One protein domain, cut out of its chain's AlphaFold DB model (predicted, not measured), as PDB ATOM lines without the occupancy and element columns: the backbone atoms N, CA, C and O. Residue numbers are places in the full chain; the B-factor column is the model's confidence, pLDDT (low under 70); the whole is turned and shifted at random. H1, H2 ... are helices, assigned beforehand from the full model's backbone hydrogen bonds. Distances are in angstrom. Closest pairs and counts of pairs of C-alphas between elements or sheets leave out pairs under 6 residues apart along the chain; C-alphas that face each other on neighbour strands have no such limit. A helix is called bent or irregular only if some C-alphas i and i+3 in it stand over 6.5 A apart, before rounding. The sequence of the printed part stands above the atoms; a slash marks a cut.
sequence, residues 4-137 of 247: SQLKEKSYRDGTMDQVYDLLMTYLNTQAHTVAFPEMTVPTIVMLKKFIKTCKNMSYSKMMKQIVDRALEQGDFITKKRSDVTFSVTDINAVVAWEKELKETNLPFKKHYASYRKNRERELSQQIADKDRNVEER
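Overview. This is residues 4 to 137 of the 247 residues of an uncharacterized protein of Ciona savignyi (UniProt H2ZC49). A loose bundle of long helices: H1 lies side by side with the helical hairpin of H2 and H3, and H5 starts beside H1 and H3, then splays away until residues 120 to 137 stick out alone. Short H4 lies at the other end, touching no helix. The printed part has 134 residues with five named helices, H1 to H5 in order, and no named strand: all helix. It is loose, with a radius of gyration of the C-alphas of 18.8 A, and spans 66 by 34 by 19 A.

Along the chain. Find C-alpha 9 at (169.660, 122.306, 165.873); from there H1, residues 9 to 30, runs 31.6 A. H2 covers residues 36 to 53, with a kink of 34 degrees near residue 43; it is irregular, but only just: C-alphas 39 and 42 are 7.0 A apart. Then come H3, residues 57 to 82, 37.3 A long, and H4, residues 91 to 103. H5, residues 107 to 136, runs 44.6 A to C-alpha 136 at (172.346, 135.036, 144.420).

Arrangement. Begin at the hub, H3. It forms a hairpin with H2, closest at the C-alphas of Pro 37 and Gly 74, 4.5 A apart. H3 touches H1 with residues 59 to 70 alone, at a shallow tilt of 5 degrees, the same way; the closest C-alphas are Met 24 and Ile 66, 6.9 A. H5 touches H1, closest at the C-alphas of Asn 28 and Lys 109, 6.4 A, and H3, at those of Gln 73 and Phe 108, 6.2 A. H1, H3 and H5 make a bundle, helices packed lengthwise. H4 is apart from H3 and H5. Every O i to N i+4 pair is within hydrogen-bond range in H1, H3 and H4; H2 has 11 of 14 and H5 25 of 26.

Size, cuts and confidence. The C-alphas of Thr 85 and Arg 137, the two farthest apart, are 66.4 A apart. The printed part has no cut and no long link. Look to residues 131 to 137 for pLDDT under 70.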
ATOM      1  N   SER A   4     170.612 111.153 163.406       81.56
ATOM      2  CA  SER A   4     171.480 112.319 163.240       81.56
ATOM      3  C   SER A   4     170.690 113.574 162.860       81.56
ATOM      4  O   SER A   4     170.940 114.637 163.418       81.56
ATOM      5  N   GLN A   5     169.700 113.446 161.973       80.06
ATOM      6  CA  GLN A   5     168.853 114.562 161.527       80.06
ATOM      7  C   GLN A   5     167.949 115.079 162.657       80.06
ATOM      8  O   GLN A   5     167.761 116.279 162.802       80.06
ATOM      9  N   LEU A   6     167.455 114.192 163.531       80.88
ATOM     10  CA  LEU A   6     166.635 114.588 164.689       80.88
ATOM     11  C   LEU A   6     167.412 115.396 165.742       80.88
ATOM     12  O   LEU A   6     166.826 116.145 166.523       80.88
ATOM     13  N   LYS A   7     168.738 115.236 165.791       81.69
ATOM     14  CA  LYS A   7     169.617 115.970 166.712       81.69
ATOM     15  C   LYS A   7     170.072 117.308 166.143       81.69
ATOM     16  O   LYS A   7     170.693 118.090 166.868       81.69
ATOM     17  N   GLU A   8     169.777 117.591 164.879       89.50
ATOM     18  CA  GLU A   8     170.137 118.859 164.266       89.50
ATOM     19  C   GLU A   8     169.460 120.019 165.008       89.50
ATOM     20  O   GLU A   8     168.335 119.907 165.504       89.50
ATOM     21  N   LYS A   9     170.181 121.132 165.165       87.94
ATOM     22  CA  LYS A   9     169.660 122.306 165.873       87.94
ATOM     23  C   LYS A   9     168.478 122.920 165.115       87.94
ATOM     24  O   LYS A   9     167.464 123.198 165.737       87.94
ATOM     25  N   SER A  10     168.596 123.044 163.793       87.88
ATOM     26  CA  SER A  10     167.558 123.575 162.897       87.88
ATOM     27  C   SER A  10     166.237 122.805 163.024       87.88
ATOM     28  O   SER A  10     165.180 123.410 163.181       87.88
ATOM     29  N   TYR A  11     166.301 121.470 163.044       90.06
ATOM     30  CA  TYR A  11     165.133 120.611 163.214       90.06
ATOM     31  C   TYR A  11     164.475 120.795 164.585       90.06
ATOM     32  O   TYR A  11     163.254 120.926 164.677       90.06
ATOM     33  N   ARG A  12     165.277 120.828 165.660       90.81
ATOM     34  CA  ARG A  12     164.768 121.044 167.021       90.81
ATOM     35  C   ARG A  12     164.143 122.427 167.181       90.81
ATOM     36  O   ARG A  12     163.056 122.507 167.737       90.81
ATOM     37  N   ASP A  13     164.778 123.471 166.657       91.38
ATOM     38  CA  ASP A  13     164.240 124.834 166.673       91.38
ATOM     39  C   ASP A  13     162.907 124.905 165.913       91.38
ATOM     40  O   ASP A  13     161.906 125.321 166.486       91.38
ATOM     41  N   GLY A  14     162.844 124.384 164.680       91.25
ATOM     42  CA  GLY A  14     161.602 124.363 163.898       91.25
ATOM     43  C   GLY A  14     160.485 123.538 164.549       91.25
ATOM     44  O   GLY A  14     159.317 123.919 164.502       91.25
ATOM     45  N   THR A  15     160.831 122.432 165.213       92.69
ATOM     46  CA  THR A  15     159.857 121.627 165.967       92.69
ATOM     47  C   THR A  15     159.323 122.398 167.172       92.69
ATOM     48  O   THR A  15     158.119 122.396 167.417       92.69
ATOM     49  N   MET A  16     160.198 123.066 167.927       93.44
ATOM     50  CA  MET A  16     159.813 123.849 169.102       93.44
ATOM     51  C   MET A  16     158.923 125.036 168.734       93.44
ATOM     52  O   MET A  16     157.927 125.277 169.415       93.44
ATOM     53  N   ASP A  17     159.239 125.718 167.636       91.75
ATOM     54  CA  ASP A  17     158.409 126.766 167.045       91.75
ATOM     55  C   ASP A  17     157.005 126.256 166.708       91.75
ATOM     56  O   ASP A  17     156.007 126.870 167.086       91.75
ATOM     57  N   GLN A  18     156.912 125.098 166.049       93.31
ATOM     58  CA  GLN A  18     155.623 124.509 165.691       93.31
ATOM     59  C   GLN A  18     154.818 124.097 166.930       93.31
ATOM     60  O   GLN A  18     153.608 124.310 166.984       93.31
ATOM     61  N   VAL A  19     155.476 123.518 167.938       94.56
ATOM     62  CA  VAL A  19     154.837 123.160 169.212       94.56
ATOM     63  C   VAL A  19     154.293 124.406 169.906       94.56
ATOM     64  O   VAL A  19     153.165 124.382 170.397       94.56
ATOM     65  N   TYR A  20     155.064 125.492 169.927       93.69
ATOM     66  CA  TYR A  20     154.629 126.756 170.510       93.69
ATOM     67  C   TYR A  20     153.403 127.321 169.782       93.69
ATOM     68  O   TYR A  20     152.412 127.660 170.432       93.69
ATOM     69  N   ASP A  21     153.427 127.351 168.447       93.12
ATOM     70  CA  ASP A  21     152.323 127.864 167.631       93.12
ATOM     71  C   ASP A  21     151.031 127.061 167.825       93.12
ATOM     72  O   ASP A  21     149.954 127.629 168.034       93.12
ATOM     73  N   LEU A  22     151.140 125.731 167.831       94.81
ATOM     74  CA  LEU A  22     150.003 124.836 168.039       94.81
ATOM     75  C   LEU A  22     149.411 124.987 169.440       94.81
ATOM     76  O   LEU A  22     148.192 125.096 169.573       94.81
ATOM     77  N   LEU A  23     150.249 125.028 170.481       94.06
ATOM     78  CA  LEU A  23     149.783 125.216 171.856       94.06
ATOM     79  C   LEU A  23     149.086 126.565 172.021       94.06
ATOM     80  O   LEU A  23     147.994 126.622 172.583       94.06
ATOM     81  N   MET A  24     149.679 127.639 171.500       92.19
ATOM     82  CA  MET A  24     149.103 128.976 171.592       92.19
ATOM     83  C   MET A  24     147.761 129.065 170.848       92.19
ATOM     84  O   MET A  24     146.786 129.592 171.384       92.19
ATOM     85  N   THR A  25     147.683 128.503 169.639       92.31
ATOM     86  CA  THR A  25     146.455 128.477 168.829       92.31
ATOM     87  C   THR A  25     145.356 127.650 169.495       92.31
ATOM     88  O   THR A  25     144.198 128.077 169.553       92.31
ATOM     89  N   TYR A  26     145.708 126.482 170.038       93.62
ATOM     90  CA  TYR A  26     144.769 125.609 170.738       93.62
ATOM     91  C   TYR A  26     144.204 126.283 171.990       93.62
ATOM     92  O   TYR A  26     142.986 126.366 172.149       93.62
ATOM     93  N   LEU A  27     145.074 126.837 172.838       93.44
ATOM     94  CA  LEU A  27     144.661 127.539 174.051       93.44
ATOM     95  C   LEU A  27     143.792 128.758 173.727       93.44
ATOM     96  O   LEU A  27     142.769 128.944 174.375       93.44
ATOM     97  N   ASN A  28     144.122 129.530 172.686       92.31
ATOM     98  CA  ASN A  28     143.284 130.647 172.244       92.31
ATOM     99  C   ASN A  28     141.894 130.180 171.789       92.31
ATOM    100  O   ASN A  28     140.888 130.803 172.121       92.31
ATOM    101  N   THR A  29     141.832 129.070 171.049       91.88
ATOM    102  CA  THR A  29     140.559 128.493 170.592       91.88
ATOM    103  C   THR A  29     139.682 128.097 171.773       91.88
ATOM    104  O   THR A  29     138.477 128.292 171.717       91.88
ATOM    105  N   GLN A  30     140.279 127.603 172.854       92.81
ATOM    106  CA  GLN A  30     139.565 127.138 174.041       92.81
ATOM    107  C   GLN A  30     139.402 128.202 175.138       92.81
ATOM    108  O   GLN A  30     138.723 127.966 176.132       92.81
ATOM    109  N   ALA A  31     139.995 129.387 174.978       93.00
ATOM    110  CA  ALA A  31     140.070 130.406 176.026       93.00
ATOM    111  C   ALA A  31     138.703 130.906 176.524       93.00
ATOM    112  O   ALA A  31     138.624 131.435 177.628       93.00
ATOM    113  N   HIS A  32     137.645 130.770 175.725       92.62
ATOM    114  CA  HIS A  32     136.287 131.218 176.053       92.62
ATOM    115  C   HIS A  32     135.440 130.151 176.764       92.62
ATOM    116  O   HIS A  32     134.340 130.452 177.216       92.62
ATOM    117  N   THR A  33     135.935 128.915 176.851       92.69
ATOM    118  CA  THR A  33     135.198 127.776 177.396       92.69
ATOM    119  C   THR A  33     135.132 127.840 178.919       92.69
ATOM    120  O   THR A  33     136.123 128.142 179.589       92.69
ATOM    121  N   VAL A  34     133.983 127.485 179.495       92.38
ATOM    122  CA  VAL A  34     133.764 127.511 180.953       92.38
ATOM    123  C   VAL A  34     134.707 126.558 181.703       92.38
ATOM    124  O   VAL A  34     135.158 126.851 182.809       92.38
ATOM    125  N   ALA A  35     135.066 125.443 181.067       92.62
ATOM    126  CA  ALA A  35     135.964 124.412 181.588       92.62
ATOM    127  C   ALA A  35     137.459 124.674 181.307       92.62
ATOM    128  O   ALA A  35     138.291 123.775 181.455       92.62
ATOM    129  N   PHE A  36     137.829 125.875 180.846       94.62
ATOM    130  CA  PHE A  36     139.221 126.205 180.530       94.62
ATOM    131  C   PHE A  36     140.200 126.000 181.710       94.62
ATOM    132  O   PHE A  36     141.264 125.410 181.480       94.62
ATOM    133  N   PRO A  37     139.889 126.413 182.959       94.31
ATOM    134  CA  PRO A  37     140.784 126.192 184.097       94.31
ATOM    135  C   PRO A  37     141.099 124.708 184.312       94.31
ATOM    136  O   PRO A  37     142.250 124.338 184.517       94.31
ATOM    137  N   GLU A  38     140.101 123.837 184.189       94.50
ATOM    138  CA  GLU A  38     140.247 122.397 184.386       94.50
ATOM    139  C   GLU A  38     140.989 121.732 183.220       94.50
ATOM    140  O   GLU A  38     141.878 120.905 183.425       94.50
ATOM    141  N   MET A  39     140.677 122.132 181.986       94.06
ATOM    142  CA  MET A  39     141.295 121.596 180.771       94.06
ATOM    143  C   MET A  39     142.788 121.931 180.664       94.06
ATOM    144  O   MET A  39     143.568 121.145 180.121       94.06
ATOM    145  N   THR A  40     143.211 123.091 181.167       95.12
ATOM    146  CA  THR A  40     144.603 123.551 181.042       95.12
ATOM    147  C   THR A  40     145.542 122.985 182.102       95.12
ATOM    148  O   THR A  40     146.749 122.924 181.856       95.12
ATOM    149  N   VAL A  41     145.025 122.495 183.232       95.44
ATOM    150  CA  VAL A  41     145.816 121.898 184.325       95.44
ATOM    151  C   VAL A  41     146.803 120.821 183.849       95.44
ATOM    152  O   VAL A  41     148.002 120.980 184.116       95.44
ATOM    153  N   PRO A  42     146.394 119.750 183.131       95.25
ATOM    154  CA  PRO A  42     147.335 118.715 182.695       95.25
ATOM    155  C   PRO A  42     148.432 119.277 181.781       95.25
ATOM    156  O   PRO A  42     149.607 118.926 181.922       95.25
ATOM    157  N   THR A  43     148.073 120.208 180.897       94.50
ATOM    158  CA  THR A  43     149.014 120.892 180.003       94.50
ATOM    159  C   THR A  43     150.028 121.711 180.798       94.50
ATOM    160  O   THR A  43     151.232 121.565 180.594       94.50
ATOM    161  N   ILE A  44     149.578 122.514 181.764       96.25
ATOM    162  CA  ILE A  44     150.446 123.337 182.618       96.25
ATOM    163  C   ILE A  44     151.420 122.463 183.412       96.25
ATOM    164  O   ILE A  44     152.606 122.789 183.498       96.25
ATOM    165  N   VAL A  45     150.959 121.342 183.972       97.38
ATOM    166  CA  VAL A  45     151.818 120.409 184.719       97.38
ATOM    167  C   VAL A  45     152.899 119.816 183.814       97.38
ATOM    168  O   VAL A  45     154.078 119.813 184.186       97.38
ATOM    169  N   MET A  46     152.534 119.367 182.610       96.38
ATOM    170  CA  MET A  46     153.497 118.840 181.639       96.38
ATOM    171  C   MET A  46     154.514 119.896 181.201       96.38
ATOM    172  O   MET A  46     155.714 119.615 181.189       96.38
ATOM    173  N   LEU A  47     154.069 121.120 180.913       96.00
ATOM    174  CA  LEU A  47     154.954 122.220 180.530       96.00
ATOM    175  C   LEU A  47     155.900 122.610 181.670       96.00
ATOM    176  O   LEU A  47     157.101 122.756 181.447       96.00
ATOM    177  N   LYS A  48     155.412 122.687 182.915       96.81
ATOM    178  CA  LYS A  48     156.254 122.928 184.100       96.81
ATOM    179  C   LYS A  48     157.304 121.834 184.287       96.81
ATOM    180  O   LYS A  48     158.448 122.140 184.626       96.81
ATOM    181  N   LYS A  49     156.953 120.567 184.047       97.19
ATOM    182  CA  LYS A  49     157.918 119.458 184.061       97.19
ATOM    183  C   LYS A  49     158.954 119.619 182.947       97.19
ATOM    184  O   LYS A  49     160.146 119.524 183.227       97.19
ATOM    185  N   PHE A  50     158.517 119.924 181.726       95.44
ATOM    186  CA  PHE A  50     159.407 120.159 180.591       95.44
ATOM    187  C   PHE A  50     160.417 121.272 180.889       95.44
ATOM    188  O   PHE A  50     161.615 121.043 180.738       95.44
ATOM    189  N   ILE A  51     159.964 122.420 181.405       95.50
ATOM    190  CA  ILE A  51     160.812 123.565 181.780       95.50
ATOM    191  C   ILE A  51     161.911 123.152 182.770       95.50
ATOM    192  O   ILE A  51     163.056 123.555 182.609       95.50
ATOM    193  N   LYS A  52     161.596 122.311 183.765       95.75
ATOM    194  CA  LYS A  52     162.587 121.823 184.743       95.75
ATOM    195  C   LYS A  52     163.619 120.871 184.133       95.75
ATOM    196  O   LYS A  52     164.745 120.799 184.607       95.75
ATOM    197  N   THR A  53     163.234 120.115 183.106       94.94
ATOM    198  CA  THR A  53     164.100 119.110 182.461       94.94
ATOM    199  C   THR A  53     164.871 119.640 181.250       94.94
ATOM    200  O   THR A  53     165.868 119.045 180.834       94.94
ATOM    201  N   CYS A  54     164.409 120.738 180.650       92.38
ATOM    202  CA  CYS A  54     164.950 121.261 179.408       92.38
ATOM    203  C   CYS A  54     166.228 122.062 179.669       92.38
ATOM    204  O   CYS A  54     166.234 123.059 180.382       92.38
ATOM    205  N   LYS A  55     167.330 121.646 179.039       90.38
ATOM    206  CA  LYS A  55     168.628 122.331 179.163       90.38
ATOM    207  C   LYS A  55     168.698 123.639 178.368       90.38
ATOM    208  O   LYS A  55     169.546 124.479 178.644       90.38
ATOM    209  N   ASN A  56     167.849 123.805 177.351       91.94
ATOM    210  CA  ASN A  56     167.845 125.006 176.521       91.94
ATOM    211  C   ASN A  56     166.971 126.087 177.174       91.94
ATOM    212  O   ASN A  56     165.753 125.931 177.306       91.94
ATOM    213  N   MET A  57     167.595 127.204 177.552       93.25
ATOM    214  CA  MET A  57     166.892 128.321 178.183       93.25
ATOM    215  C   MET A  57     165.876 128.993 177.257       93.25
ATOM    216  O   MET A  57     164.853 129.458 177.744       93.25
ATOM    217  N   SER A  58     166.115 129.025 175.943       92.31
ATOM    218  CA  SER A  58     165.179 129.621 174.982       92.31
ATOM    219  C   SER A  58     163.858 128.849 174.954       92.31
ATOM    220  O   SER A  58     162.792 129.411 175.191       92.31
ATOM    221  N   TYR A  59     163.940 127.525 174.813       94.12
ATOM    222  CA  TYR A  59     162.766 126.645 174.818       94.12
ATOM    223  C   TYR A  59     162.012 126.709 176.145       94.12
ATOM    224  O   TYR A  59     160.784 126.729 176.178       94.12
ATOM    225  N   SER A  60     162.751 126.767 177.253       94.44
ATOM    226  CA  SER A  60     162.164 126.894 178.587       94.44
ATOM    227  C   SER A  60     161.428 128.226 178.760       94.44
ATOM    228  O   SER A  60     160.342 128.244 179.332       94.44
ATOM    229  N   LYS A  61     161.971 129.329 178.223       94.88
ATOM    230  CA  LYS A  61     161.307 130.643 178.211       94.88
ATOM    231  C   LYS A  61     160.020 130.619 177.387       94.88
ATOM    232  O   LYS A  61     158.998 131.069 177.893       94.88
ATOM    233  N   MET A  62     160.045 130.036 176.187       93.50
ATOM    234  CA  MET A  62     158.850 129.885 175.341       93.50
ATOM    235  C   MET A  62     157.745 129.113 176.077       93.50
ATOM    236  O   MET A  62     156.611 129.571 176.181       93.50
ATOM    237  N   MET A  63     158.074 127.963 176.670       95.25
ATOM    238  CA  MET A  63     157.079 127.171 177.402       95.25
ATOM    239  C   MET A  63     156.578 127.878 178.662       95.25
ATOM    240  O   MET A  63     155.405 127.754 179.006       95.25
ATOM    241  N   LYS A  64     157.437 128.656 179.331       95.44
ATOM    242  CA  LYS A  64     157.033 129.474 180.477       95.44
ATOM    243  C   LYS A  64     156.024 130.551 180.076       95.44
ATOM    244  O   LYS A  64     155.018 130.690 180.758       95.44
ATOM    245  N   GLN A  65     156.231 131.227 178.945       94.19
ATOM    246  CA  GLN A  65     155.262 132.195 178.422       94.19
ATOM    247  C   GLN A  65     153.884 131.558 178.208       94.19
ATOM    248  O   GLN A  65     152.883 132.142 178.606       94.19
ATOM    249  N   ILE A  66     153.814 130.341 177.655       94.38
ATOM    250  CA  ILE A  66     152.536 129.625 177.502       94.38
ATOM    251  C   ILE A  66     151.888 129.357 178.865       94.38
ATOM    252  O   ILE A  66     150.691 129.588 179.028       94.38
ATOM    253  N   VAL A  67     152.666 128.882 179.841       96.25
ATOM    254  CA  VAL A  67     152.170 128.591 181.195       96.25
ATOM    255  C   VAL A  67     151.606 129.843 181.858       96.25
ATOM    256  O   VAL A  67     150.494 129.793 182.375       96.25
ATOM    257  N   ASP A  68     152.335 130.956 181.811       95.56
ATOM    258  CA  ASP A  68     151.923 132.205 182.452       95.56
ATOM    259  C   ASP A  68     150.620 132.737 181.825       95.56
ATOM    260  O   ASP A  68     149.694 133.112 182.543       95.56
ATOM    261  N   ARG A  69     150.483 132.662 180.491       93.38
ATOM    262  CA  ARG A  69     149.252 133.060 179.782       93.38
ATOM    263  C   ARG A  69     148.071 132.136 180.054       93.38
ATOM    264  O   ARG A  69     146.941 132.607 180.166       93.38
ATOM    265  N   ALA A  70     148.310 130.831 180.149       94.50
ATOM    266  CA  ALA A  70     147.263 129.873 180.486       94.50
ATOM    267  C   ALA A  70     146.747 130.086 181.918       94.50
ATOM    268  O   ALA A  70     145.542 130.019 182.139       94.50
ATOM    269  N   LEU A  71     147.635 130.394 182.871       95.12
ATOM    270  CA  LEU A  71     147.258 130.700 184.254       95.12
ATOM    271  C   LEU A  71     146.459 132.004 184.352       95.12
ATOM    272  O   LEU A  71     145.377 131.999 184.925       95.12
ATOM    273  N   GLU A  72     146.937 133.080 183.720       94.56
ATOM    274  CA  GLU A  72     146.235 134.372 183.675       94.56
ATOM    275  C   GLU A  72     144.802 134.218 183.140       94.56
ATOM    276  O   GLU A  72     143.845 134.751 183.708       94.56
ATOM    277  N   GLN A  73     144.635 133.429 182.075       93.69
ATOM    278  CA  GLN A  73     143.319 133.156 181.516       93.69
ATOM    279  C   GLN A  73     142.475 132.229 182.401       93.69
ATOM    280  O   GLN A  73     141.269 132.439 182.523       93.69
ATOM    281  N   GLY A  74     143.082 131.228 183.041       94.81
ATOM    282  CA  GLY A  74     142.400 130.364 184.004       94.81
ATOM    283  C   GLY A  74     141.817 131.160 185.173       94.81
ATOM    284  O   GLY A  74     140.649 130.980 185.523       94.81
ATOM    285  N   ASP A  75     142.583 132.108 185.711       94.38
ATOM    286  CA  ASP A  75     142.139 132.999 186.785       94.38
ATOM    287  C   ASP A  75     141.017 133.934 186.319       94.38
ATOM    288  O   ASP A  75     140.042 134.151 187.043       94.38
ATOM    289  N   PHE A  76     141.116 134.465 185.095       93.75
ATOM    290  CA  PHE A  76     140.063 135.284 184.491       93.75
ATOM    291  C   PHE A  76     138.740 134.516 184.366       93.75
ATOM    292  O   PHE A  76     137.693 135.018 184.779       93.75
ATOM    293  N   ILE A  77     138.782 133.286 183.845       93.75
ATOM    294  CA  ILE A  77     137.594 132.437 183.700       93.75
ATOM    295  C   ILE A  77     137.029 132.036 185.062       93.75
ATOM    296  O   ILE A  77     135.816 132.074 185.250       93.75
ATOM    297  N   THR A  78     137.883 131.718 186.034       93.81
ATOM    298  CA  THR A  78     137.451 131.368 187.396       93.81
ATOM    299  C   THR A  78     136.699 132.523 188.060       93.81
ATOM    300  O   THR A  78     135.631 132.306 188.627       93.81
ATOM    301  N   LYS A  79     137.190 133.760 187.918       93.19
ATOM    302  CA  LYS A  79     136.493 134.967 188.398       93.19
ATOM    303  C   LYS A  79     135.170 135.192 187.671       93.19
ATOM    304  O   LYS A  79     134.155 135.450 188.295       93.19
ATOM    305  N   LYS A  80     135.145 135.040 186.347       91.19
ATOM    306  CA  LYS A  80     133.891 135.171 185.593       91.19
ATOM    307  C   LYS A  80     132.867 134.101 185.968       91.19
ATOM    308  O   LYS A  80     131.680 134.389 185.947       91.19
ATOM    309  N   ARG A  81     133.311 132.896 186.339       91.44
ATOM    310  CA  ARG A  81     132.447 131.807 186.814       91.44
ATOM    311  C   ARG A  81     131.854 132.060 188.191       91.44
ATOM    312  O   ARG A  81     130.744 131.603 188.426       91.44
ATOM    313  N   SER A  82     132.545 132.762 189.091       89.38
ATOM    314  CA  SER A  82     131.961 133.082 190.403       89.38
ATOM    315  C   SER A  82     130.762 134.025 190.305       89.38
ATOM    316  O   SER A  82     129.910 134.005 191.186       89.38
ATOM    317  N   ASP A  83     130.668 134.797 189.220       88.94
ATOM    318  CA  ASP A  83     129.570 135.738 188.969       88.94
ATOM    319  C   ASP A  83     128.365 135.079 188.267       88.94
ATOM    320  O   ASP A  83     127.328 135.711 188.061       88.94
ATOM    321  N   VAL A  84     128.492 133.812 187.864       89.12
ATOM    322  CA  VAL A  84     127.467 133.092 187.106       89.12
ATOM    323  C   VAL A  84     126.366 132.569 188.027       89.12
ATOM    324  O   VAL A  84     126.623 131.875 189.007       89.12
ATOM    325  N   THR A  85     125.112 132.834 187.657       87.88
ATOM    326  CA  THR A  85     123.917 132.403 188.402       87.88
ATOM    327  C   THR A  85     123.207 131.182 187.809       87.88
ATOM    328  O   THR A  85     122.235 130.707 188.396       87.88
ATOM    329  N   PHE A  86     123.632 130.679 186.643       87.31
ATOM    330  CA  PHE A  86     123.020 129.509 186.003       87.31
ATOM    331  C   PHE A  86     123.664 128.192 186.465       87.31
ATOM    332  O   PHE A  86     124.834 128.141 186.838       87.31
ATOM    333  N   SER A  87     122.893 127.102 186.421       87.00
ATOM    334  CA  SER A  87     123.385 125.756 186.734       87.00
ATOM    335  C   SER A  87     124.155 125.159 185.554       87.00
ATOM    336  O   SER A  87     123.736 125.296 184.408       87.00
ATOM    337  N   VAL A  88     125.215 124.395 185.834       83.38
ATOM    338  CA  VAL A  88     126.015 123.659 184.829       83.38
ATOM    339  C   VAL A  88     125.177 122.625 184.053       83.38
ATOM    340  O   VAL A  88     125.565 122.180 182.978       83.38
ATOM    341  N   THR A  89     124.003 122.251 184.569       89.88
ATOM    342  CA  THR A  89     123.050 121.368 183.878       89.88
ATOM    343  C   THR A  89     122.341 122.037 182.697       89.88
ATOM    344  O   THR A  89     121.828 121.332 181.830       89.88
ATOM    345  N   ASP A  90     122.278 123.372 182.658       92.44
ATOM    346  CA  ASP A  90     121.676 124.110 181.547       92.44
ATOM    347  C   ASP A  90     122.716 124.386 180.456       92.44
ATOM    348  O   ASP A  90     123.443 125.381 180.466       92.44
ATOM    349  N   ILE A  91     122.766 123.477 179.483       91.12
ATOM    350  CA  ILE A  91     123.700 123.539 178.356       91.12
ATOM    351  C   ILE A  91     123.480 124.811 177.522       91.12
ATOM    352  O   ILE A  91     124.443 125.387 177.021       91.12
ATOM    353  N   ASN A  92     122.239 125.289 177.385       92.81
ATOM    354  CA  ASN A  92     121.946 126.459 176.556       92.81
ATOM    355  C   ASN A  92     122.476 127.742 177.202       92.81
ATOM    356  O   ASN A  92     123.056 128.580 176.508       92.81
ATOM    357  N   ALA A  93     122.326 127.876 178.524       90.94
ATOM    358  CA  ALA A  93     122.886 128.996 179.275       90.94
ATOM    359  C   ALA A  93     124.423 129.012 179.216       90.94
ATOM    360  O   ALA A  93     125.014 130.066 178.976       90.94
ATOM    361  N   VAL A  94     125.066 127.842 179.341       91.56
ATOM    362  CA  VAL A  94     126.526 127.701 179.193       91.56
ATOM    363  C   VAL A  94     126.980 128.152 177.802       91.56
ATOM    364  O   VAL A  94     127.874 128.986 177.690       91.56
ATOM    365  N   VAL A  95     126.345 127.656 176.736       92.25
ATOM    366  CA  VAL A  95     126.716 128.003 175.353       92.25
ATOM    367  C   VAL A  95     126.525 129.497 175.074       92.25
ATOM    368  O   VAL A  95     127.356 130.110 174.401       92.25
ATOM    369  N   ALA A  96     125.457 130.105 175.597       92.19
ATOM    370  CA  ALA A  96     125.228 131.542 175.472       92.19
ATOM    371  C   ALA A  96     126.334 132.356 176.165       92.19
ATOM    372  O   ALA A  96     126.875 133.285 175.565       92.19
ATOM    373  N   TRP A  97     126.720 131.959 177.379       92.25
ATOM    374  CA  TRP A  97     127.802 132.591 178.134       92.25
ATOM    375  C   TRP A  97     129.157 132.468 177.427       92.25
ATOM    376  O   TRP A  97     129.881 133.453 177.296       92.25
ATOM    377  N   GLU A  98     129.488 131.288 176.893       92.50
ATOM    378  CA  GLU A  98     130.731 131.078 176.139       92.50
ATOM    379  C   GLU A  98     130.777 131.928 174.860       92.50
ATOM    380  O   GLU A  98     131.835 132.446 174.485       92.50
ATOM    381  N   LYS A  99     129.628 132.118 174.196       92.25
ATOM    382  CA  LYS A  99     129.518 132.986 173.018       92.25
ATOM    383  C   LYS A  99     129.752 134.456 173.375       92.25
ATOM    384  O   LYS A  99     130.547 135.111 172.705       92.25
ATOM    385  N   GLU A 100     129.129 134.949 174.443       91.44
ATOM    386  CA  GLU A 100     129.339 136.312 174.950       91.44
ATOM    387  C   GLU A 100     130.814 136.549 175.321       91.44
ATOM    388  O   GLU A 100     131.426 137.561 174.957       91.44
ATOM    389  N   LEU A 101     131.445 135.570 175.978       90.50
ATOM    390  CA  LEU A 101     132.859 135.646 176.334       90.50
ATOM    391  C   LEU A 101     133.781 135.691 175.108       90.50
ATOM    392  O   LEU A 101     134.826 136.338 175.147       90.50
ATOM    393  N   LYS A 102     133.409 135.012 174.020       88.56
ATOM    394  CA  LYS A 102     134.173 134.981 172.764       88.56
ATOM    395  C   LYS A 102     134.139 136.314 172.012       88.56
ATOM    396  O   LYS A 102     135.125 136.678 171.352       88.56
ATOM    397  N   GLU A 103     133.010 137.010 172.098       87.12
ATOM    398  CA  GLU A 103     132.819 138.368 171.579       87.12
ATOM    399  C   GLU A 103     133.582 139.392 172.435       87.12
ATOM    400  O   GLU A 103     134.156 140.346 171.909       87.12
ATOM    401  N   THR A 104     133.705 139.128 173.738       84.12
ATOM    402  CA  THR A 104     134.507 139.930 174.666       84.12
ATOM    403  C   THR A 104     136.015 139.826 174.377       84.12
ATOM    404  O   THR A 104     136.549 138.813 173.913       84.12
ATOM    405  N   ASN A 105     136.756 140.897 174.676       76.75
ATOM    406  CA  ASN A 105     138.214 140.922 174.564       76.75
ATOM    407  C   ASN A 105     138.883 140.129 175.698       76.75
ATOM    408  O   ASN A 105     139.239 140.689 176.735       76.75
ATOM    409  N   LEU A 106     139.084 138.827 175.482       86.06
ATOM    410  CA  LEU A 106     139.811 137.959 176.412       86.06
ATOM    411  C   LEU A 106     141.279 138.420 176.550       86.06
ATOM    412  O   LEU A 106     141.913 138.719 175.529       86.06
ATOM    413  N   PRO A 107     141.857 138.417 177.767       81.88
ATOM    414  CA  PRO A 107     143.278 138.711 177.982       81.88
ATOM    415  C   PRO A 107     144.195 137.890 177.062       81.88
ATOM    416  O   PRO A 107     145.087 138.435 176.407       81.88
ATOM    417  N   PHE A 108     143.892 136.595 176.906       85.38
ATOM    418  CA  PHE A 108     144.632 135.685 176.027       85.38
ATOM    419  C   PHE A 108     144.593 136.109 174.546       85.38
ATOM    420  O   PHE A 108     145.597 136.018 173.839       85.38
ATOM    421  N   LYS A 109     143.450 136.627 174.077       85.56
ATOM    422  CA  LYS A 109     143.219 137.000 172.671       85.56
ATOM    423  C   LYS A 109     144.069 138.202 172.252       85.56
ATOM    424  O   LYS A 109     144.592 138.215 171.141       85.56
ATOM    425  N   LYS A 110     144.272 139.172 173.154       83.69
ATOM    426  CA  LYS A 110     145.160 140.328 172.919       83.69
ATOM    427  C   LYS A 110     146.605 139.883 172.691       83.69
ATOM    428  O   LYS A 110     147.241 140.286 171.719       83.69
ATOM    429  N   HIS A 111     147.101 139.002 173.560       83.19
ATOM    430  CA  HIS A 111     148.443 138.441 173.432       83.19
ATOM    431  C   HIS A 111     148.592 137.609 172.153       83.19
ATOM    432  O   HIS A 111     149.571 137.757 171.423       83.19
ATOM    433  N   TYR A 112     147.598 136.772 171.848       87.94
ATOM    434  CA  TYR A 112     147.597 135.951 170.642       87.94
ATOM    435  C   TYR A 112     147.625 136.788 169.358       87.94
ATOM    436  O   TYR A 112     148.369 136.454 168.440       87.94
ATOM    437  N   ALA A 113     146.878 137.895 169.294       87.00
ATOM    438  CA  ALA A 113     146.889 138.791 168.138       87.00
ATOM    439  C   ALA A 113     148.281 139.402 167.891       87.00
ATOM    440  O   ALA A 113     148.772 139.384 166.762       87.00
ATOM    441  N   SER A 114     148.949 139.872 168.951       87.06
ATOM    442  CA  SER A 114     150.329 140.371 168.872       87.06
ATOM    443  C   SER A 114     151.301 139.282 168.405       87.06
ATOM    444  O   SER A 114     152.077 139.490 167.470       87.06
ATOM    445  N   TYR A 115     151.203 138.085 168.991       88.00
ATOM    446  CA  TYR A 115     152.007 136.934 168.589       88.00
ATOM    447  C   TYR A 115     151.800 136.574 167.110       88.00
ATOM    448  O   TYR A 115     152.777 136.411 166.384       88.00
ATOM    449  N   ARG A 116     150.550 136.513 166.634       89.94
ATOM    450  CA  ARG A 116     150.240 136.193 165.234       89.94
ATOM    451  C   ARG A 116     150.809 137.221 164.265       89.94
ATOM    452  O   ARG A 116     151.424 136.818 163.284       89.94
ATOM    453  N   LYS A 117     150.683 138.515 164.574       89.25
ATOM    454  CA  LYS A 117     151.272 139.592 163.763       89.25
ATOM    455  C   LYS A 117     152.795 139.466 163.671       89.25
ATOM    456  O   LYS A 117     153.372 139.619 162.598       89.25
ATOM    457  N   ASN A 118     153.458 139.167 164.788       86.56
ATOM    458  CA  ASN A 118     154.907 138.970 164.800       86.56
ATOM    459  C   ASN A 118     155.317 137.715 164.023       86.56
ATOM    460  O   ASN A 118     156.257 137.772 163.235       86.56
ATOM    461  N   ARG A 119     154.577 136.615 164.181       85.38
ATOM    462  CA  ARG A 119     154.848 135.355 163.488       85.38
ATOM    463  C   ARG A 119     154.672 135.465 161.976       85.38
ATOM    464  O   ARG A 119     155.456 134.894 161.225       85.38
ATOM    465  N   GLU A 120     153.663 136.202 161.531       86.62
ATOM    466  CA  GLU A 120     153.451 136.496 160.114       86.62
ATOM    467  C   GLU A 120     154.622 137.298 159.538       86.62
ATOM    468  O   GLU A 120     155.181 136.907 158.515       86.62
ATOM    469  N   ARG A 121     155.079 138.337 160.250       86.06
ATOM    470  CA  ARG A 121     156.264 139.115 159.859       86.06
ATOM    471  C   ARG A 121     157.516 138.241 159.742       86.06
ATOM    472  O   ARG A 121     158.239 138.350 158.755       86.06
ATOM    473  N   GLU A 122     157.768 137.378 160.727       85.62
ATOM    474  CA  GLU A 122     158.899 136.439 160.705       85.62
ATOM    475  C   GLU A 122     158.834 135.500 159.497       85.62
ATOM    476  O   GLU A 122     159.845 135.261 158.839       85.62
ATOM    477  N   LEU A 123     157.647 134.975 159.183       84.19
ATOM    478  CA  LEU A 123     157.467 134.076 158.052       84.19
ATOM    479  C   LEU A 123     157.692 134.798 156.717       84.19
ATOM    480  O   LEU A 123     158.393 134.268 155.856       84.19
ATOM    481  N   SER A 124     157.162 136.014 156.557       82.50
ATOM    482  CA  SER A 124     157.396 136.838 155.365       82.50
ATOM    483  C   SER A 124     158.881 137.137 155.159       82.50
ATOM    484  O   SER A 124     159.369 137.042 154.035       82.50
ATOM    485  N   GLN A 125     159.620 137.430 156.234       83.56
ATOM    486  CA  GLN A 125     161.071 137.634 156.171       83.56
ATOM    487  C   GLN A 125     161.808 136.355 155.758       83.56
ATOM    488  O   GLN A 125     162.638 136.394 154.857       83.56
ATOM    489  N   GLN A 126     161.450 135.201 156.328       81.00
ATOM    490  CA  GLN A 126     162.053 133.919 155.945       81.00
ATOM    491  C   GLN A 126     161.797 133.543 154.479       81.00
ATOM    492  O   GLN A 126     162.626 132.863 153.875       81.00
ATOM    493  N   ILE A 127     160.653 133.939 153.916       80.44
ATOM    494  CA  ILE A 127     160.340 133.736 152.496       80.44
ATOM    495  C   ILE A 127     161.189 134.683 151.640       80.44
ATOM    496  O   ILE A 127     161.893 134.213 150.749       80.44
ATOM    497  N   ALA A 128     161.220 135.978 151.970       78.88
ATOM    498  CA  ALA A 128     162.016 136.970 151.246       78.88
ATOM    499  C   ALA A 128     163.525 136.652 151.260       78.88
ATOM    500  O   ALA A 128     164.199 136.765 150.238       78.88
ATOM    501  N   ASP A 129     164.059 136.192 152.393       72.56
ATOM    502  CA  ASP A 129     165.468 135.805 152.527       72.56
ATOM    503  C   ASP A 129     165.813 134.547 151.719       72.56
ATOM    504  O   ASP A 129     166.944 134.396 151.239       72.56
ATOM    505  N   LYS A 130     164.851 133.628 151.562       70.50
ATOM    506  CA  LYS A 130     164.999 132.459 150.689       70.50
ATOM    507  C   LYS A 130     164.961 132.863 149.222       70.50
ATOM    508  O   LYS A 130     165.832 132.412 148.482       70.50
ATOM    509  N   ASP A 131     164.040 133.734 148.823       63.69
ATOM    510  CA  ASP A 131     163.939 134.224 147.445       63.69
ATOM    511  C   ASP A 131     165.200 135.006 147.034       63.69
ATOM    512  O   ASP A 131     165.767 134.743 145.972       63.69
ATOM    513  N   ARG A 132     165.748 135.851 147.920       60.28
ATOM    514  CA  ARG A 132     167.023 136.553 147.675       60.28
ATOM    515  C   ARG A 132     168.209 135.595 147.515       60.28
ATOM    516  O   ARG A 132     169.040 135.768 146.627       60.28
ATOM    517  N   ASN A 133     168.287 134.555 148.349       58.66
ATOM    518  CA  ASN A 133     169.352 133.548 148.256       58.66
ATOM    519  C   ASN A 133     169.256 132.668 146.997       58.66
ATOM    520  O   ASN A 133     170.272 132.121 146.562       58.66
ATOM    521  N   VAL A 134     168.061 132.487 146.428       59.25
ATOM    522  CA  VAL A 134     167.878 131.768 145.157       59.25
ATOM    523  C   VAL A 134     168.436 132.594 143.998       59.25
ATOM    524  O   VAL A 134     169.107 132.036 143.131       59.25
ATOM    525  N   GLU A 135     168.246 133.913 144.018       57.56
ATOM    526  CA  GLU A 135     168.749 134.818 142.979       57.56
ATOM    527  C   GLU A 135     170.282 134.978 143.029       57.56
ATOM    528  O   GLU A 135     170.941 134.946 141.990       57.56
ATOM    529  N   GLU A 136     170.882 135.008 144.227       58.78
ATOM    530  CA  GLU A 136     172.346 135.036 144.420       58.78
ATOM    531  C   GLU A 136     173.059 133.717 144.028       58.78
ATOM    532  O   GLU A 136     174.270 133.710 143.798       58.78
ATOM    533  N   ARG A 137     172.340 132.587 143.928       59.28
ATOM    534  CA  ARG A 137     172.901 131.256 143.595       59.28
ATOM    535  C   ARG A 137     172.757 130.845 142.130       59.28
ATOM    536  O   ARG A 137     173.151 129.731 141.776       59.28
TER     537      ARG A 137